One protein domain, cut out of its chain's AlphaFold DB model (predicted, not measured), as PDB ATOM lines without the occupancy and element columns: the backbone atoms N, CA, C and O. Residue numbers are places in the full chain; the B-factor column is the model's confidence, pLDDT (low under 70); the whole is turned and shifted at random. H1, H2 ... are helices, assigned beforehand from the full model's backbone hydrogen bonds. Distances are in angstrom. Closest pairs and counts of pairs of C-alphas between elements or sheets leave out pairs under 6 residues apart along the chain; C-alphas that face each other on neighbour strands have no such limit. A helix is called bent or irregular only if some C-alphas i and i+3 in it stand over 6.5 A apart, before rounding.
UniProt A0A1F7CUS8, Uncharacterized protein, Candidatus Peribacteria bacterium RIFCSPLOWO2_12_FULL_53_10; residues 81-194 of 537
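Overview. This is residues 81 to 194 of the 537 residues of an uncharacterized protein of Candidatus Peribacteria bacterium RIFCSPLOWO2_12_FULL_53_10 (UniProt A0A1F7CUS8). An elongated all-helix body is built along one long bent helix, H3, with its second arm H3b, H4 and H5 packed as three crossed helices towards one end. At the other end H1 and H2 pack on its first arm H3a, apart from each other, and H4 reaches from H3b to H3a and H1. The printed part has 114 residues with five named helices, H1 to H5 in chain order, and no named strand. It is compact, with a radius of gyration of the C-alphas of 14.0 A, and spans 43 by 26 by 23 A.

Arrangement. H3, residues 120 to 144, was assigned as one helix by its hydrogen bonds but is bent: C-alphas 130 and 133 are 7.5 A apart. Its arms H3a, residues 120 to 130, and H3b, residues 133 to 144, stand at a steep tilt of 59 degrees. Taken whole, H3 is the hub, touching four other helices. H3b and H4, residues 151 to 167, form a helical hairpin, opposite ways at a steep tilt of 42 degrees; their closest C-alphas, of Ala 139 and Lys 155, are 5.2 A apart. H5, residues 176 to 194, touches H4 at 46 degrees, a steep tilt, opposite ways, closest at the C-alphas of Ala 158 and Val 184, 5.0 A. With residues 180 to 188 alone H5 touches H3b, closest at the C-alphas of Ala 135 and Val 184, 6.9 A. H4 touches H3a with residues 162 to 167 alone, closest at the C-alphas of Val 124 and Trp 167, 5.9 A. H1, residues 81 to 92, touches H3a, opposite ways at a steep tilt of 42 degrees, with the C-alphas of Val 85 and Ala 125 closest at 4.9 A. H1 also touches H4, closest at the C-alphas of Ala 88 and Ala 163, 6.3 A. H2, residues 100 to 112, touches H3a, closest at the C-alphas of Val 103 and His 120, 6.5 A. The helix packing is mostly crossed: 0 of 7 touching pairs are at a shallow tilt. Every O i to N i+4 pair is within hydrogen-bond range in H1, H2, H3b, H4 and H5, and 6 of 7 are in H3a.

Along the chain. H3a is 15.6 A long from first to last C-alpha and H3b 16.4 A, with C-alpha 120 at (-21.901, 57.675, -43.079). H4 is 24.3 A long, H2 18.5 A and H1 16.2 A. H1 begins at C-alpha 81, (-32.939, 52.118, -33.803). H5, 26.8 A long, ends at C-alpha 194, (-14.382, 29.112, -33.520).

Size, cuts and confidence. The two C-alphas farthest apart, of Ser 118 and Thr 148, are 43.7 A apart. The printed part has no cut, and its four links between helices are short. The mean pLDDT of the printed part is 70.3; 42 residues are under 70, among them residues 81 to 104 and 116 to 123.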
ATOM      1  N   PRO A  81     -33.743  50.940 -33.469       55.00
ATOM      2  CA  PRO A  81     -32.939  52.118 -33.803       55.00
ATOM      3  C   PRO A  81     -31.747  52.332 -32.858       55.00
ATOM      4  O   PRO A  81     -30.620  52.523 -33.312       55.00
ATOM      5  N   GLU A  82     -31.947  52.241 -31.540       51.41
ATOM      6  CA  GLU A  82     -30.861  52.391 -30.556       51.41
ATOM      7  C   GLU A  82     -29.799  51.297 -30.705       51.41
ATOM      8  O   GLU A  82     -28.595  51.529 -30.528       51.41
ATOM      9  N   LEU A  83     -30.241  50.084 -31.038       53.31
ATOM     10  CA  LEU A  83     -29.365  48.967 -31.323       53.31
ATOM     11  C   LEU A  83     -28.554  49.232 -32.593       53.31
ATOM     12  O   LEU A  83     -27.330  49.101 -32.535       53.31
ATOM     13  N   ALA A  84     -29.194  49.665 -33.680       51.38
ATOM     14  CA  ALA A  84     -28.542  49.979 -34.948       51.38
ATOM     15  C   ALA A  84     -27.496  51.094 -34.807       51.38
ATOM     16  O   ALA A  84     -26.358  50.916 -35.239       51.38
ATOM     17  N   VAL A  85     -27.819  52.182 -34.099       50.31
ATOM     18  CA  VAL A  85     -26.862  53.257 -33.776       50.31
ATOM     19  C   VAL A  85     -25.685  52.713 -32.968       50.31
ATOM     20  O   VAL A  85     -24.526  53.025 -33.246       50.31
ATOM     21  N   SER A  86     -25.956  51.865 -31.972       48.97
ATOM     22  CA  SER A  86     -24.885  51.289 -31.159       48.97
ATOM     23  C   SER A  86     -23.989  50.333 -31.950       48.97
ATOM     24  O   SER A  86     -22.780  50.332 -31.738       48.97
ATOM     25  N   LEU A  87     -24.554  49.561 -32.881       51.00
ATOM     26  CA  LEU A  87     -23.809  48.660 -33.755       51.00
ATOM     27  C   LEU A  87     -22.984  49.441 -34.775       51.00
ATOM     28  O   LEU A  87     -21.795  49.169 -34.899       51.00
ATOM     29  N   ALA A  88     -23.566  50.447 -35.429       52.56
ATOM     30  CA  ALA A  88     -22.852  51.324 -36.354       52.56
ATOM     31  C   ALA A  88     -21.661  52.004 -35.664       52.56
ATOM     32  O   ALA A  88     -20.559  51.997 -36.203       52.56
ATOM     33  N   ARG A  89     -21.836  52.489 -34.427       48.78
ATOM     34  CA  ARG A  89     -20.743  53.062 -33.621       48.78
ATOM     35  C   ARG A  89     -19.664  52.035 -33.276       48.78
ATOM     36  O   ARG A  89     -18.477  52.332 -33.361       48.78
ATOM     37  N   VAL A  90     -20.055  50.824 -32.878       49.34
ATOM     38  CA  VAL A  90     -19.097  49.747 -32.581       49.34
ATOM     39  C   VAL A  90     -18.303  49.364 -33.829       49.34
ATOM     40  O   VAL A  90     -17.090  49.182 -33.736       49.34
ATOM     41  N   ILE A  91     -18.951  49.269 -34.992       53.66
ATOM     42  CA  ILE A  91     -18.274  48.978 -36.259       53.66
ATOM     43  C   ILE A  91     -17.369  50.139 -36.673       53.66
ATOM     44  O   ILE A  91     -16.212  49.885 -36.979       53.66
ATOM     45  N   ALA A  92     -17.821  51.389 -36.576       48.69
ATOM     46  CA  ALA A  92     -16.998  52.565 -36.861       48.69
ATOM     47  C   ALA A  92     -15.695  52.595 -36.048       48.69
ATOM     48  O   ALA A  92     -14.647  52.961 -36.566       48.69
ATOM     49  N   ASN A  93     -15.755  52.154 -34.789       45.31
ATOM     50  CA  ASN A  93     -14.600  52.119 -33.892       45.31
ATOM     51  C   ASN A  93     -13.705  50.878 -34.074       45.31
ATOM     52  O   ASN A  93     -12.662  50.789 -33.431       45.31
ATOM     53  N   SER A  94     -14.122  49.883 -34.864       42.66
ATOM     54  CA  SER A  94     -13.424  48.589 -34.977       42.66
ATOM     55  C   SER A  94     -13.099  48.156 -36.406       42.66
ATOM     56  O   SER A  94     -12.294  47.244 -36.593       42.66
ATOM     57  N   ALA A  95     -13.708  48.782 -37.408       44.91
ATOM     58  CA  ALA A  95     -13.501  48.506 -38.819       44.91
ATOM     59  C   ALA A  95     -12.861  49.719 -39.512       44.91
ATOM     60  O   ALA A  95     -13.121  50.855 -39.117       44.91
ATOM     61  N   PRO A  96     -12.050  49.501 -40.564       46.78
ATOM     62  CA  PRO A  96     -11.595  50.598 -41.401       46.78
ATOM     63  C   PRO A  96     -12.784  51.358 -42.008       46.78
ATOM     64  O   PRO A  96     -13.877  50.815 -42.188       46.78
ATOM     65  N   PHE A  97     -12.572  52.634 -42.312       52.31
ATOM     66  CA  PHE A  97     -13.582  53.428 -42.999       52.31
ATOM     67  C   PHE A  97     -13.651  53.017 -44.482       52.31
ATOM     68  O   PHE A  97     -12.595  52.735 -45.064       52.31
ATOM     69  N   PRO A  98     -14.843  52.957 -45.106       53.81
ATOM     70  CA  PRO A  98     -14.957  52.693 -46.537       53.81
ATOM     71  C   PRO A  98     -14.332  53.807 -47.369       53.81
ATOM     72  O   PRO A  98     -14.118  54.915 -46.880       53.81
ATOM     73  N   SER A  99     -14.036  53.518 -48.637       59.81
ATOM     74  CA  SER A  99     -13.527  54.545 -49.546       59.81
ATOM     75  C   SER A  99     -14.558  55.660 -49.743       59.81
ATOM     76  O   SER A  99     -15.765  55.406 -49.734       59.81
ATOM     77  N   ASP A 100     -14.081  56.885 -49.990       52.78
ATOM     78  CA  ASP A 100     -14.939  58.051 -50.258       52.78
ATOM     79  C   ASP A 100     -15.953  57.761 -51.384       52.78
ATOM     80  O   ASP A 100     -17.099  58.200 -51.314       52.78
ATOM     81  N   ALA A 101     -15.566  56.955 -52.379       58.50
ATOM     82  CA  ALA A 101     -16.443  56.521 -53.464       58.50
ATOM     83  C   ALA A 101     -17.622  55.662 -52.968       58.50
ATOM     84  O   ALA A 101     -18.766  55.949 -53.307       58.50
ATOM     85  N   ILE A 102     -17.369  54.657 -52.119       63.28
ATOM     86  CA  ILE A 102     -18.424  53.805 -51.543       63.28
ATOM     87  C   ILE A 102     -19.351  54.639 -50.653       63.28
ATOM     88  O   ILE A 102     -20.567  54.499 -50.723       63.28
ATOM     89  N   VAL A 103     -18.793  55.556 -49.858       61.50
ATOM     90  CA  VAL A 103     -19.576  56.449 -48.989       61.50
ATOM     91  C   VAL A 103     -20.491  57.357 -49.812       61.50
ATOM     92  O   VAL A 103     -21.669  57.509 -49.489       61.50
ATOM     93  N   GLN A 104     -19.981  57.949 -50.894       65.50
ATOM     94  CA  GLN A 104     -20.777  58.801 -51.779       65.50
ATOM     95  C   GLN A 104     -21.861  58.013 -52.512       65.50
ATOM     96  O   GLN A 104     -23.003  58.470 -52.559       65.50
ATOM     97  N   ARG A 105     -21.539  56.822 -53.030       73.62
ATOM     98  CA  ARG A 105     -22.521  55.946 -53.679       73.62
ATOM     99  C   ARG A 105     -23.608  55.501 -52.716       73.62
ATOM    100  O   ARG A 105     -24.786  55.619 -53.042       73.62
ATOM    101  N   LEU A 106     -23.233  55.080 -51.508       71.88
ATOM    102  CA  LEU A 106     -24.193  54.709 -50.475       71.88
ATOM    103  C   LEU A 106     -25.081  55.892 -50.087       71.88
ATOM    104  O   LEU A 106     -26.281  55.710 -49.927       71.88
ATOM    105  N   ARG A 107     -24.523  57.101 -49.973       71.44
ATOM    106  CA  ARG A 107     -25.287  58.320 -49.674       71.44
ATOM    107  C   ARG A 107     -26.255  58.692 -50.799       71.44
ATOM    108  O   ARG A 107     -27.384  59.086 -50.531       71.44
ATOM    109  N   LEU A 108     -25.827  58.587 -52.055       77.81
ATOM    110  CA  LEU A 108     -26.692  58.831 -53.212       77.81
ATOM    111  C   LEU A 108     -27.838  57.822 -53.247       77.81
ATOM    112  O   LEU A 108     -28.996  58.219 -53.355       77.81
ATOM    113  N   TRP A 109     -27.525  56.539 -53.077       85.44
ATOM    114  CA  TRP A 109     -28.519  55.478 -52.989       85.44
ATOM    115  C   TRP A 109     -29.453  55.663 -51.785       85.44
ATOM    116  O   TRP A 109     -30.665  55.576 -51.930       85.44
ATOM    117  N   SER A 110     -28.940  56.007 -50.603       70.50
ATOM    118  CA  SER A 110     -29.781  56.218 -49.420       70.50
ATOM    119  C   SER A 110     -30.746  57.387 -49.628       70.50
ATOM    120  O   SER A 110     -31.916  57.288 -49.265       70.50
ATOM    121  N   ASN A 111     -30.294  58.459 -50.287       70.94
ATOM    122  CA  ASN A 111     -31.138  59.600 -50.627       70.94
ATOM    123  C   ASN A 111     -32.273  59.219 -51.591       70.94
ATOM    124  O   ASN A 111     -33.385  59.717 -51.418       70.94
ATOM    125  N   THR A 112     -32.036  58.332 -52.572       76.31
ATOM    126  CA  THR A 112     -33.116  57.841 -53.454       76.31
ATOM    127  C   THR A 112     -34.114  56.956 -52.710       76.31
ATOM    128  O   THR A 112     -35.283  56.926 -53.079       76.31
ATOM    129  N   GLN A 113     -33.689  56.316 -51.616       73.31
ATOM    130  CA  GLN A 113     -34.556  55.588 -50.682       73.31
ATOM    131  C   GLN A 113     -35.211  56.491 -49.613       73.31
ATOM    132  O   GLN A 113     -35.855  55.990 -48.693       73.31
ATOM    133  N   GLY A 114     -35.045  57.819 -49.690       67.62
ATOM    134  CA  GLY A 114     -35.611  58.772 -48.724       67.62
ATOM    135  C   GLY A 114     -34.855  58.870 -47.390       67.62
ATOM    136  O   GLY A 114     -35.326  59.528 -46.464       67.62
ATOM    137  N   ILE A 115     -33.678  58.251 -47.281       71.12
ATOM    138  CA  ILE A 115     -32.813  58.286 -46.097       71.12
ATOM    139  C   ILE A 115     -31.784  59.405 -46.273       71.12
ATOM    140  O   ILE A 115     -30.765  59.239 -46.949       71.12
ATOM    141  N   GLN A 116     -32.053  60.546 -45.638       69.00
ATOM    142  CA  GLN A 116     -31.168  61.710 -45.634       69.00
ATOM    143  C   GLN A 116     -30.454  61.823 -44.287       69.00
ATOM    144  O   GLN A 116     -31.074  62.090 -43.258       69.00
ATOM    145  N   CYS A 117     -29.138  61.625 -44.294       57.28
ATOM    146  CA  CYS A 117     -28.307  61.661 -43.092       57.28
ATOM    147  C   CYS A 117     -27.075  62.551 -43.290       57.28
ATOM    148  O   CYS A 117     -26.639  62.801 -44.420       57.28
ATOM    149  N   SER A 118     -26.521  63.041 -42.180       50.22
ATOM    150  CA  SER A 118     -25.391  63.976 -42.189       50.22
ATOM    151  C   SER A 118     -24.034  63.266 -42.227       50.22
ATOM    152  O   SER A 118     -23.051  63.847 -42.687       50.22
ATOM    153  N   SER A 119     -23.983  61.994 -41.818       54.41
ATOM    154  CA  SER A 119     -22.761  61.189 -41.775       54.41
ATOM    155  C   SER A 119     -22.970  59.755 -42.268       54.41
ATOM    156  O   SER A 119     -24.071  59.213 -42.204       54.41
ATOM    157  N   HIS A 120     -21.883  59.097 -42.694       69.38
ATOM    158  CA  HIS A 120     -21.901  57.675 -43.079       69.38
ATOM    159  C   HIS A 120     -22.387  56.772 -41.939       69.38
ATOM    160  O   HIS A 120     -23.109  55.809 -42.162       69.38
ATOM    161  N   GLN A 121     -22.026  57.103 -40.698       61.47
ATOM    162  CA  GLN A 121     -22.440  56.354 -39.510       61.47
ATOM    163  C   GLN A 121     -23.954  56.437 -39.290       61.47
ATOM    164  O   GLN A 121     -24.580  55.428 -38.966       61.47
ATOM    165  N   GLU A 122     -24.542  57.618 -39.493       55.91
ATOM    166  CA  GLU A 122     -25.992  57.812 -39.452       55.91
ATOM    167  C   GLU A 122     -26.684  57.094 -40.608       55.91
ATOM    168  O   GLU A 122     -27.671  56.405 -40.370       55.91
ATOM    169  N   THR A 123     -26.134  57.170 -41.825       62.59
ATOM    170  CA  THR A 123     -26.653  56.437 -42.987       62.59
ATOM    171  C   THR A 123     -26.665  54.931 -42.723       62.59
ATOM    172  O   THR A 123     -27.687  54.275 -42.912       62.59
ATOM    173  N   VAL A 124     -25.565  54.373 -42.210       70.62
ATOM    174  CA  VAL A 124     -25.469  52.951 -41.852       70.62
ATOM    175  C   VAL A 124     -26.434  52.595 -40.725       70.62
ATOM    176  O   VAL A 124     -27.077  51.554 -40.797       70.62
ATOM    177  N   ALA A 125     -26.571  53.432 -39.694       63.84
ATOM    178  CA  ALA A 125     -27.514  53.187 -38.604       63.84
ATOM    179  C   ALA A 125     -28.973  53.214 -39.087       63.84
ATOM    180  O   ALA A 125     -29.759  52.350 -38.699       63.84
ATOM    181  N   ALA A 126     -29.321  54.164 -39.955       62.75
ATOM    182  CA  ALA A 126     -30.648  54.285 -40.542       62.75
ATOM    183  C   ALA A 126     -30.974  53.066 -41.410       62.75
ATOM    184  O   ALA A 126     -31.998  52.422 -41.191       62.75
ATOM    185  N   ILE A 127     -30.067  52.672 -42.307       75.44
ATOM    186  CA  ILE A 127     -30.231  51.465 -43.123       75.44
ATOM    187  C   ILE A 127     -30.322  50.228 -42.220       75.44
ATOM    188  O   ILE A 127     -31.271  49.460 -42.315       75.44
ATOM    189  N   LEU A 128     -29.403  50.048 -41.271       73.62
ATOM    190  CA  LEU A 128     -29.399  48.884 -40.386       73.62
ATOM    191  C   LEU A 128     -30.673  48.786 -39.533       73.62
ATOM    192  O   LEU A 128     -31.119  47.676 -39.256       73.62
ATOM    193  N   SER A 129     -31.285  49.910 -39.150       76.06
ATOM    194  CA  SER A 129     -32.562  49.911 -38.425       76.06
ATOM    195  C   SER A 129     -33.696  49.269 -39.231       76.06
ATOM    196  O   SER A 129     -34.546  48.597 -38.645       76.06
ATOM    197  N   LEU A 130     -33.654  49.391 -40.563       80.56
ATOM    198  CA  LEU A 130     -34.603  48.756 -41.473       80.56
ATOM    199  C   LEU A 130     -34.329  47.258 -41.620       80.56
ATOM    200  O   LEU A 130     -35.276  46.497 -41.714       80.56
ATOM    201  N   TYR A 131     -33.067  46.815 -41.571       78.81
ATOM    202  CA  TYR A 131     -32.675  45.425 -41.869       78.81
ATOM    203  C   TYR A 131     -32.314  44.572 -40.641       78.81
ATOM    204  O   TYR A 131     -31.894  43.423 -40.777       78.81
ATOM    205  N   ILE A 132     -32.472  45.087 -39.418       76.12
ATOM    206  CA  ILE A 132     -32.084  44.335 -38.213       76.12
ATOM    207  C   ILE A 132     -32.943  43.082 -37.993       76.12
ATOM    208  O   ILE A 132     -32.458  42.091 -37.452       76.12
ATOM    209  N   HIS A 133     -34.203  43.123 -38.438       83.75
ATOM    210  CA  HIS A 133     -35.130  41.995 -38.368       83.75
ATOM    211  C   HIS A 133     -34.668  40.839 -39.267       83.75
ATOM    212  O   HIS A 133     -34.643  39.698 -38.819       83.75
ATOM    213  N   LEU A 134     -34.175  41.141 -40.473       82.19
ATOM    214  CA  LEU A 134     -33.607  40.152 -41.386       82.19
ATOM    215  C   LEU A 134     -32.419  39.411 -40.753       82.19
ATOM    216  O   LEU A 134     -32.291  38.199 -40.894       82.19
ATOM    217  N   ALA A 135     -31.556  40.116 -40.014       78.25
ATOM    218  CA  ALA A 135     -30.448  39.477 -39.303       78.25
ATOM    219  C   ALA A 135     -30.939  38.503 -38.212       78.25
ATOM    220  O   ALA A 135     -30.363  37.427 -38.046       78.25
ATOM    221  N   ASP A 136     -32.007  38.861 -37.494       83.88
ATOM    222  CA  ASP A 136     -32.626  38.003 -36.477       83.88
ATOM    223  C   ASP A 136     -33.276  36.759 -37.105       83.88
ATOM    224  O   ASP A 136     -33.096  35.653 -36.593       83.88
ATOM    225  N   GLU A 137     -33.981  36.923 -38.229       91.75
ATOM    226  CA  GLU A 137     -34.594  35.824 -38.984       91.75
ATOM    227  C   GLU A 137     -33.548  34.840 -39.513       91.75
ATOM    228  O   GLU A 137     -33.696  33.629 -39.359       91.75
ATOM    229  N   LEU A 138     -32.456  35.344 -40.091       86.38
ATOM    230  CA  LEU A 138     -31.369  34.509 -40.603       86.38
ATOM    231  C   LEU A 138     -30.661  33.737 -39.484       86.38
ATOM    232  O   LEU A 138     -30.318  32.570 -39.668       86.38
ATOM    233  N   ALA A 139     -30.478  34.355 -38.313       82.88
ATOM    234  CA  ALA A 139     -29.953  33.660 -37.142       82.88
ATOM    235  C   ALA A 139     -30.890  32.535 -36.683       82.88
ATOM    236  O   ALA A 139     -30.418  31.449 -36.346       82.88
ATOM    237  N   GLN A 140     -32.205  32.775 -36.695       89.31
ATOM    238  CA  GLN A 140     -33.198  31.773 -36.308       89.31
ATOM    239  C   GLN A 140     -33.174  30.596 -37.288       89.31
ATOM    240  O   GLN A 140     -32.994  29.461 -36.865       89.31
ATOM    241  N   GLN A 141     -33.207  30.868 -38.598       91.56
ATOM    242  CA  GLN A 141     -33.111  29.841 -39.642       91.56
ATOM    243  C   GLN A 141     -31.823  29.012 -39.551       91.56
ATOM    244  O   GLN A 141     -31.819  27.824 -39.878       91.56
ATOM    245  N   TYR A 142     -30.713  29.633 -39.142       86.00
ATOM    246  CA  TYR A 142     -29.442  28.940 -38.944       86.00
ATOM    247  C   TYR A 142     -29.502  27.976 -37.751       86.00
ATOM    248  O   TYR A 142     -29.064  26.830 -37.857       86.00
ATOM    249  N   VAL A 143     -30.069  28.427 -36.629       86.50
ATOM    250  CA  VAL A 143     -30.189  27.650 -35.386       86.50
ATOM    251  C   VAL A 143     -31.256  26.559 -35.493       86.50
ATOM    252  O   VAL A 143     -31.040  25.461 -34.994       86.50
ATOM    253  N   ASP A 144     -32.354  26.790 -36.213       89.88
ATOM    254  CA  ASP A 144     -33.412  25.789 -36.426       89.88
ATOM    255  C   ASP A 144     -32.891  24.543 -37.156       89.88
ATOM    256  O   ASP A 144     -33.321  23.421 -36.891       89.88
ATOM    257  N   LYS A 145     -31.901  24.716 -38.040       88.12
ATOM    258  CA  LYS A 145     -31.207  23.605 -38.714       88.12
ATOM    259  C   LYS A 145     -30.253  22.845 -37.783       88.12
ATOM    260  O   LYS A 145     -29.757  21.785 -38.162       88.12
ATOM    261  N   LYS A 146     -29.956  23.391 -36.600       84.38
ATOM    262  CA  LYS A 146     -28.926  22.923 -35.662       84.38
ATOM    263  C   LYS A 146     -29.402  23.096 -34.207       84.38
ATOM    264  O   LYS A 146     -28.913  23.974 -33.493       84.38
ATOM    265  N   PRO A 147     -30.315  22.231 -33.728       73.81
ATOM    266  CA  PRO A 147     -31.009  22.403 -32.446       73.81
ATOM    267  C   PRO A 147     -30.103  22.350 -31.201       73.81
ATOM    268  O   PRO A 147     -30.553  22.640 -30.097       73.81
ATOM    269  N   THR A 148     -28.826  21.991 -31.351       79.25
ATOM    270  CA  THR A 148     -27.818  22.029 -30.279       79.25
ATOM    271  C   THR A 148     -27.261  23.432 -30.013       79.25
ATOM    272  O   THR A 148     -26.557  23.630 -29.022       79.25
ATOM    273  N   LEU A 149     -27.550  24.410 -30.876       75.25
ATOM    274  CA  LEU A 149     -27.024  25.769 -30.783       75.25
ATOM    275  C   LEU A 149     -27.948  26.684 -29.970       75.25
ATOM    276  O   LEU A 149     -29.160  26.715 -30.159       75.25
ATOM    277  N   ALA A 150     -27.366  27.495 -29.084       76.19
ATOM    278  CA  ALA A 150     -28.112  28.534 -28.379       76.19
ATOM    279  C   ALA A 150     -28.430  29.701 -29.328       76.19
ATOM    280  O   ALA A 150     -27.533  30.213 -29.992       76.19
ATOM    281  N   PHE A 151     -29.674  30.183 -29.353       76.62
ATOM    282  CA  PHE A 151     -30.089  31.239 -30.286       76.62
ATOM    283  C   PHE A 151     -29.406  32.595 -30.042       76.62
ATOM    284  O   PHE A 151     -28.936  33.243 -30.978       76.62
ATOM    285  N   GLN A 152     -29.303  33.024 -28.780       77.31
ATOM    286  CA  GLN A 152     -28.869  34.383 -28.432       77.31
ATOM    287  C   GLN A 152     -27.462  34.756 -28.959       77.31
ATOM    288  O   GLN A 152     -27.323  35.829 -29.548       77.31
ATOM    289  N   PRO A 153     -26.424  33.904 -28.847       70.75
ATOM    290  CA  PRO A 153     -25.108  34.214 -29.408       70.75
ATOM    291  C   PRO A 153     -25.087  34.343 -30.939       70.75
ATOM    292  O   PRO A 153     -24.403  35.215 -31.477       70.75
ATOM    293  N   TYR A 154     -25.859  33.513 -31.647       74.69
ATOM    294  CA  TYR A 154     -25.950  33.562 -33.110       74.69
ATOM    295  C   TYR A 154     -26.740  34.778 -33.584       74.69
ATOM    296  O   TYR A 154     -26.366  35.399 -34.576       74.69
ATOM    297  N   LYS A 155     -27.758  35.185 -32.824       75.62
ATOM    298  CA  LYS A 155     -28.484  36.438 -33.027       75.62
ATOM    299  C   LYS A 155     -27.564  37.658 -32.912       75.62
ATOM    300  O   LYS A 155     -27.537  38.505 -33.803       75.62
ATOM    301  N   ASP A 156     -26.753  37.733 -31.857       69.00
ATOM    302  CA  ASP A 156     -25.806  38.842 -31.671       69.00
ATOM    303  C   ASP A 156     -24.714  38.856 -32.755       69.00
ATOM    304  O   ASP A 156     -24.328  39.921 -33.253       69.00
ATOM    305  N   LYS A 157     -24.260  37.674 -33.187       76.12
ATOM    306  CA  LYS A 157     -23.318  37.534 -34.299       76.12
ATOM    307  C   LYS A 157     -23.918  37.985 -35.631       76.12
ATOM    308  O   LYS A 157     -23.270  38.755 -36.338       76.12
ATOM    309  N   ALA A 158     -25.132  37.546 -35.954       72.12
ATOM    310  CA  ALA A 158     -25.831  37.916 -37.180       72.12
ATOM    311  C   ALA A 158     -26.032  39.431 -37.268       72.12
ATOM    312  O   ALA A 158     -25.703  40.042 -38.281       72.12
ATOM    313  N   ARG A 159     -26.447  40.072 -36.170       77.25
ATOM    314  CA  ARG A 159     -26.560  41.537 -36.081       77.25
ATOM    315  C   ARG A 159     -25.230  42.251 -36.335       77.25
ATOM    316  O   ARG A 159     -25.197  43.250 -37.050       77.25
ATOM    317  N   ASN A 160     -24.121  41.742 -35.790       70.38
ATOM    318  CA  ASN A 160     -22.787  42.296 -36.052       70.38
ATOM    319  C   ASN A 160     -22.365  42.119 -37.522       70.38
ATOM    320  O   ASN A 160     -21.814  43.042 -38.120       70.38
ATOM    321  N   SER A 161     -22.644  40.955 -38.110       74.56
ATOM    322  CA  SER A 161     -22.381  40.678 -39.526       74.56
ATOM    323  C   SER A 161     -23.213  41.557 -40.460       74.56
ATOM    324  O   SER A 161     -22.661  42.098 -41.414       74.56
ATOM    325  N   ALA A 162     -24.496  41.765 -40.162       72.31
ATOM    326  CA  ALA A 162     -25.364  42.671 -40.909       72.31
ATOM    327  C   ALA A 162     -24.869  44.122 -40.818       72.31
ATOM    328  O   ALA A 162     -24.757  44.800 -41.835       72.31
ATOM    329  N   ALA A 163     -24.459  44.577 -39.628       69.81
ATOM    330  CA  ALA A 163     -23.860  45.902 -39.461       69.81
ATOM    331  C   ALA A 163     -22.590  46.078 -40.313       69.81
ATOM    332  O   ALA A 163     -22.401  47.124 -40.927       69.81
ATOM    333  N   LYS A 164     -21.742  45.045 -40.404       70.19
ATOM    334  CA  LYS A 164     -20.570  45.047 -41.294       70.19
ATOM    335  C   LYS A 164     -20.955  45.023 -42.770       70.19
ATOM    336  O   LYS A 164     -20.272  45.658 -43.563       70.19
ATOM    337  N   ALA A 165     -22.009  44.302 -43.145       74.44
ATOM    338  CA  ALA A 165     -22.499  44.282 -44.518       74.44
ATOM    339  C   ALA A 165     -22.919  45.689 -44.960       74.44
ATOM    340  O   ALA A 165     -22.401  46.185 -45.951       74.44
ATOM    341  N   VAL A 166     -23.749  46.367 -44.157       75.88
ATOM    342  CA  VAL A 166     -24.219  47.735 -44.433       75.88
ATOM    343  C   VAL A 166     -23.067  48.744 -44.411       75.88
ATOM    344  O   VAL A 166     -23.002  49.622 -45.264       75.88
ATOM    345  N   TRP A 167     -22.120  48.607 -43.474       76.88
ATOM    346  CA  TRP A 167     -20.960  49.501 -43.373       76.88
ATOM    347  C   TRP A 167     -20.113  49.540 -44.650       76.88
ATOM    348  O   TRP A 167     -19.584  50.593 -44.994       76.88
ATOM    349  N   TRP A 168     -20.003  48.402 -45.341       71.31
ATOM    350  CA  TRP A 168     -19.220  48.220 -46.566       71.31
ATOM    351  C   TRP A 168     -20.083  48.091 -47.822       71.31
ATOM    352  O   TRP A 168     -19.576  47.644 -48.851       71.31
ATOM    353  N   TYR A 169     -21.377  48.396 -47.733       79.75
ATOM    354  CA  TYR A 169     -22.279  48.163 -48.844       79.75
ATOM    355  C   TYR A 169     -21.981  49.136 -49.982       79.75
ATOM    356  O   TYR A 169     -21.985  50.352 -49.793       79.75
ATOM    357  N   ASP A 170     -21.737  48.568 -51.159       80.12
ATOM    358  CA  ASP A 170     -21.620  49.303 -52.404       80.12
ATOM    359  C   ASP A 170     -22.862  49.019 -53.257       80.12
ATOM    360  O   ASP A 170     -23.029  47.880 -53.706       80.12
ATOM    361  N   PRO A 171     -23.729  50.019 -53.493       76.62
ATOM    362  CA  PRO A 171     -24.919  49.859 -54.326       76.62
ATOM    363  C   PRO A 171     -24.637  49.385 -55.757       76.62
ATOM    364  O   PRO A 171     -25.514  48.803 -56.387       76.62
ATOM    365  N   GLU A 172     -23.426  49.606 -56.279       78.00
ATOM    366  CA  GLU A 172     -23.028  49.126 -57.611       78.00
ATOM    367  C   GLU A 172     -22.631  47.643 -57.620       78.00
ATOM    368  O   GLU A 172     -22.657  47.003 -58.670       78.00
ATOM    369  N   ALA A 173     -22.286  47.070 -56.462       71.00
ATOM    370  CA  ALA A 173     -21.858  45.675 -56.349       71.00
ATOM    371  C   ALA A 173     -23.031  44.681 -56.285       71.00
ATOM    372  O   ALA A 173     -22.810  43.471 -56.352       71.00
ATOM    373  N   GLY A 174     -24.267  45.170 -56.146       75.50
ATOM    374  CA  GLY A 174     -25.476  44.354 -56.171       75.50
ATOM    375  C   GLY A 174     -26.461  44.688 -55.059       75.50
ATOM    376  O   GLY A 174     -26.444  45.770 -54.473       75.50
ATOM    377  N   ASP A 175     -27.348  43.741 -54.776       86.00
ATOM    378  CA  ASP A 175     -28.437  43.915 -53.821       86.00
ATOM    379  C   ASP A 175     -27.966  43.889 -52.351       86.00
ATOM    380  O   ASP A 175     -27.143  43.060 -51.939       86.00
ATOM    381  N   LEU A 176     -28.510  44.807 -51.544       81.19
ATOM    382  CA  LEU A 176     -28.172  44.947 -50.126       81.19
ATOM    383  C   LEU A 176     -28.623  43.733 -49.316       81.19
ATOM    384  O   LEU A 176     -27.882  43.253 -48.453       81.19
ATOM    385  N   GLU A 177     -29.828  43.234 -49.582       84.75
ATOM    386  CA  GLU A 177     -30.392  42.105 -48.853       84.75
ATOM    387  C   GLU A 177     -29.551  40.845 -49.081       84.75
ATOM    388  O   GLU A 177     -29.172  40.161 -48.126       84.75
ATOM    389  N   ALA A 178     -29.167  40.591 -50.334       79.88
ATOM    390  CA  ALA A 178     -28.251  39.521 -50.709       79.88
ATOM    391  C   ALA A 178     -26.894  39.645 -49.992       79.88
ATOM    392  O   ALA A 178     -26.389  38.659 -49.447       79.88
ATOM    393  N   SER A 179     -26.334  40.858 -49.912       78.94
ATOM    394  CA  SER A 179     -25.074  41.106 -49.198       78.94
ATOM    395  C   SER A 179     -25.184  40.818 -47.694       78.94
ATOM    396  O   SER A 179     -24.297  40.186 -47.109       78.94
ATOM    397  N   ILE A 180     -26.291  41.222 -47.059       78.69
ATOM    398  CA  ILE A 180     -26.569  40.924 -45.648       78.69
ATOM    399  C   ILE A 180     -26.707  39.413 -45.445       78.69
ATOM    400  O   ILE A 180     -26.060  38.862 -44.551       78.69
ATOM    401  N   ARG A 181     -27.490  38.730 -46.288       84.44
ATOM    402  CA  ARG A 181     -27.693  37.273 -46.225       84.44
ATOM    403  C   ARG A 181     -26.369  36.517 -46.296       84.44
ATOM    404  O   ARG A 181     -26.108  35.676 -45.435       84.44
ATOM    405  N   GLN A 182     -25.513  36.864 -47.255       78.44
ATOM    406  CA  GLN A 182     -24.195  36.252 -47.409       78.44
ATOM    407  C   GLN A 182     -23.318  36.464 -46.164       78.44
ATOM    408  O   GLN A 182     -22.821  35.505 -45.572       78.44
ATOM    409  N   ARG A 183     -23.166  37.715 -45.713       74.94
ATOM    410  CA  ARG A 183     -22.307  38.074 -44.567       74.94
ATOM    411  C   ARG A 183     -22.780  37.465 -43.248       74.94
ATOM    412  O   ARG A 183     -21.963  37.157 -42.374       74.94
ATOM    413  N   VAL A 184     -24.093  37.341 -43.061       79.75
ATOM    414  CA  VAL A 184     -24.675  36.694 -41.882       79.75
ATOM    415  C   VAL A 184     -24.399  35.196 -41.912       79.75
ATOM    416  O   VAL A 184     -23.914  34.676 -40.911       79.75
ATOM    417  N   ALA A 185     -24.612  34.528 -43.050       77.19
ATOM    418  CA  ALA A 185     -24.326  33.101 -43.196       77.19
ATOM    419  C   ALA A 185     -22.849  32.777 -42.901       77.19
ATOM    420  O   ALA A 185     -22.566  31.957 -42.026       77.19
ATOM    421  N   GLU A 186     -21.917  33.493 -43.540       73.19
ATOM    422  CA  GLU A 186     -20.472  33.369 -43.289       73.19
ATOM    423  C   GLU A 186     -20.128  33.649 -41.816       73.19
ATOM    424  O   GLU A 186     -19.343  32.941 -41.184       73.19
ATOM    425  N   GLY A 187     -20.742  34.681 -41.232       69.25
ATOM    426  CA  GLY A 187     -20.513  35.065 -39.844       69.25
ATOM    427  C   GLY A 187     -20.970  34.016 -38.833       69.25
ATOM    428  O   GLY A 187     -20.253  33.768 -37.863       69.25
ATOM    429  N   CYS A 188     -22.144  33.421 -39.036       74.62
ATOM    430  CA  CYS A 188     -22.676  32.360 -38.183       74.62
ATOM    431  C   CYS A 188     -21.836  31.084 -38.296       74.62
ATOM    432  O   CYS A 188     -21.491  30.510 -37.265       74.62
ATOM    433  N   GLN A 189     -21.422  30.704 -39.509       73.62
ATOM    434  CA  GLN A 189     -20.537  29.558 -39.722       73.62
ATOM    435  C   GLN A 189     -19.190  29.734 -39.007       73.62
ATOM    436  O   GLN A 189     -18.784  28.876 -38.225       73.62
ATOM    437  N   LEU A 190     -18.541  30.890 -39.173       66.81
ATOM    438  CA  LEU A 190     -17.281  31.192 -38.485       66.81
ATOM    439  C   LEU A 190     -17.426  31.206 -36.958       66.81
ATOM    440  O   LEU A 190     -16.486  30.887 -36.236       66.81
ATOM    441  N   TYR A 191     -18.587  31.621 -36.448       67.06
ATOM    442  CA  TYR A 191     -18.855  31.619 -35.013       67.06
ATOM    443  C   TYR A 191     -19.025  30.202 -34.459       67.06
ATOM    444  O   TYR A 191     -18.581  29.928 -33.347       67.06
ATOM    445  N   GLU A 192     -19.609  29.296 -35.236       71.62
ATOM    446  CA  GLU A 192     -19.721  27.883 -34.879       71.62
ATOM    447  C   GLU A 192     -18.356  27.192 -34.839       71.62
ATOM    448  O   GLU A 192     -18.039  26.510 -33.867       71.62
ATOM    449  N   GLU A 193     -17.517  27.421 -35.851       68.69
ATOM    450  CA  GLU A 193     -16.195  26.790 -35.970       68.69
ATOM    451  C   GLU A 193     -15.205  27.249 -34.887       68.69
ATOM    452  O   GLU A 193     -14.230  26.556 -34.578       68.69
ATOM    453  N   HIS A 194     -15.403  28.443 -34.327       55.81
ATOM    454  CA  HIS A 194     -14.382  29.112 -33.520       55.81
ATOM    455  C   HIS A 194     -14.867  29.684 -32.181       55.81
ATOM    456  O   HIS A 194     -14.055  30.175 -31.386       55.81
TER     457      HIS A 194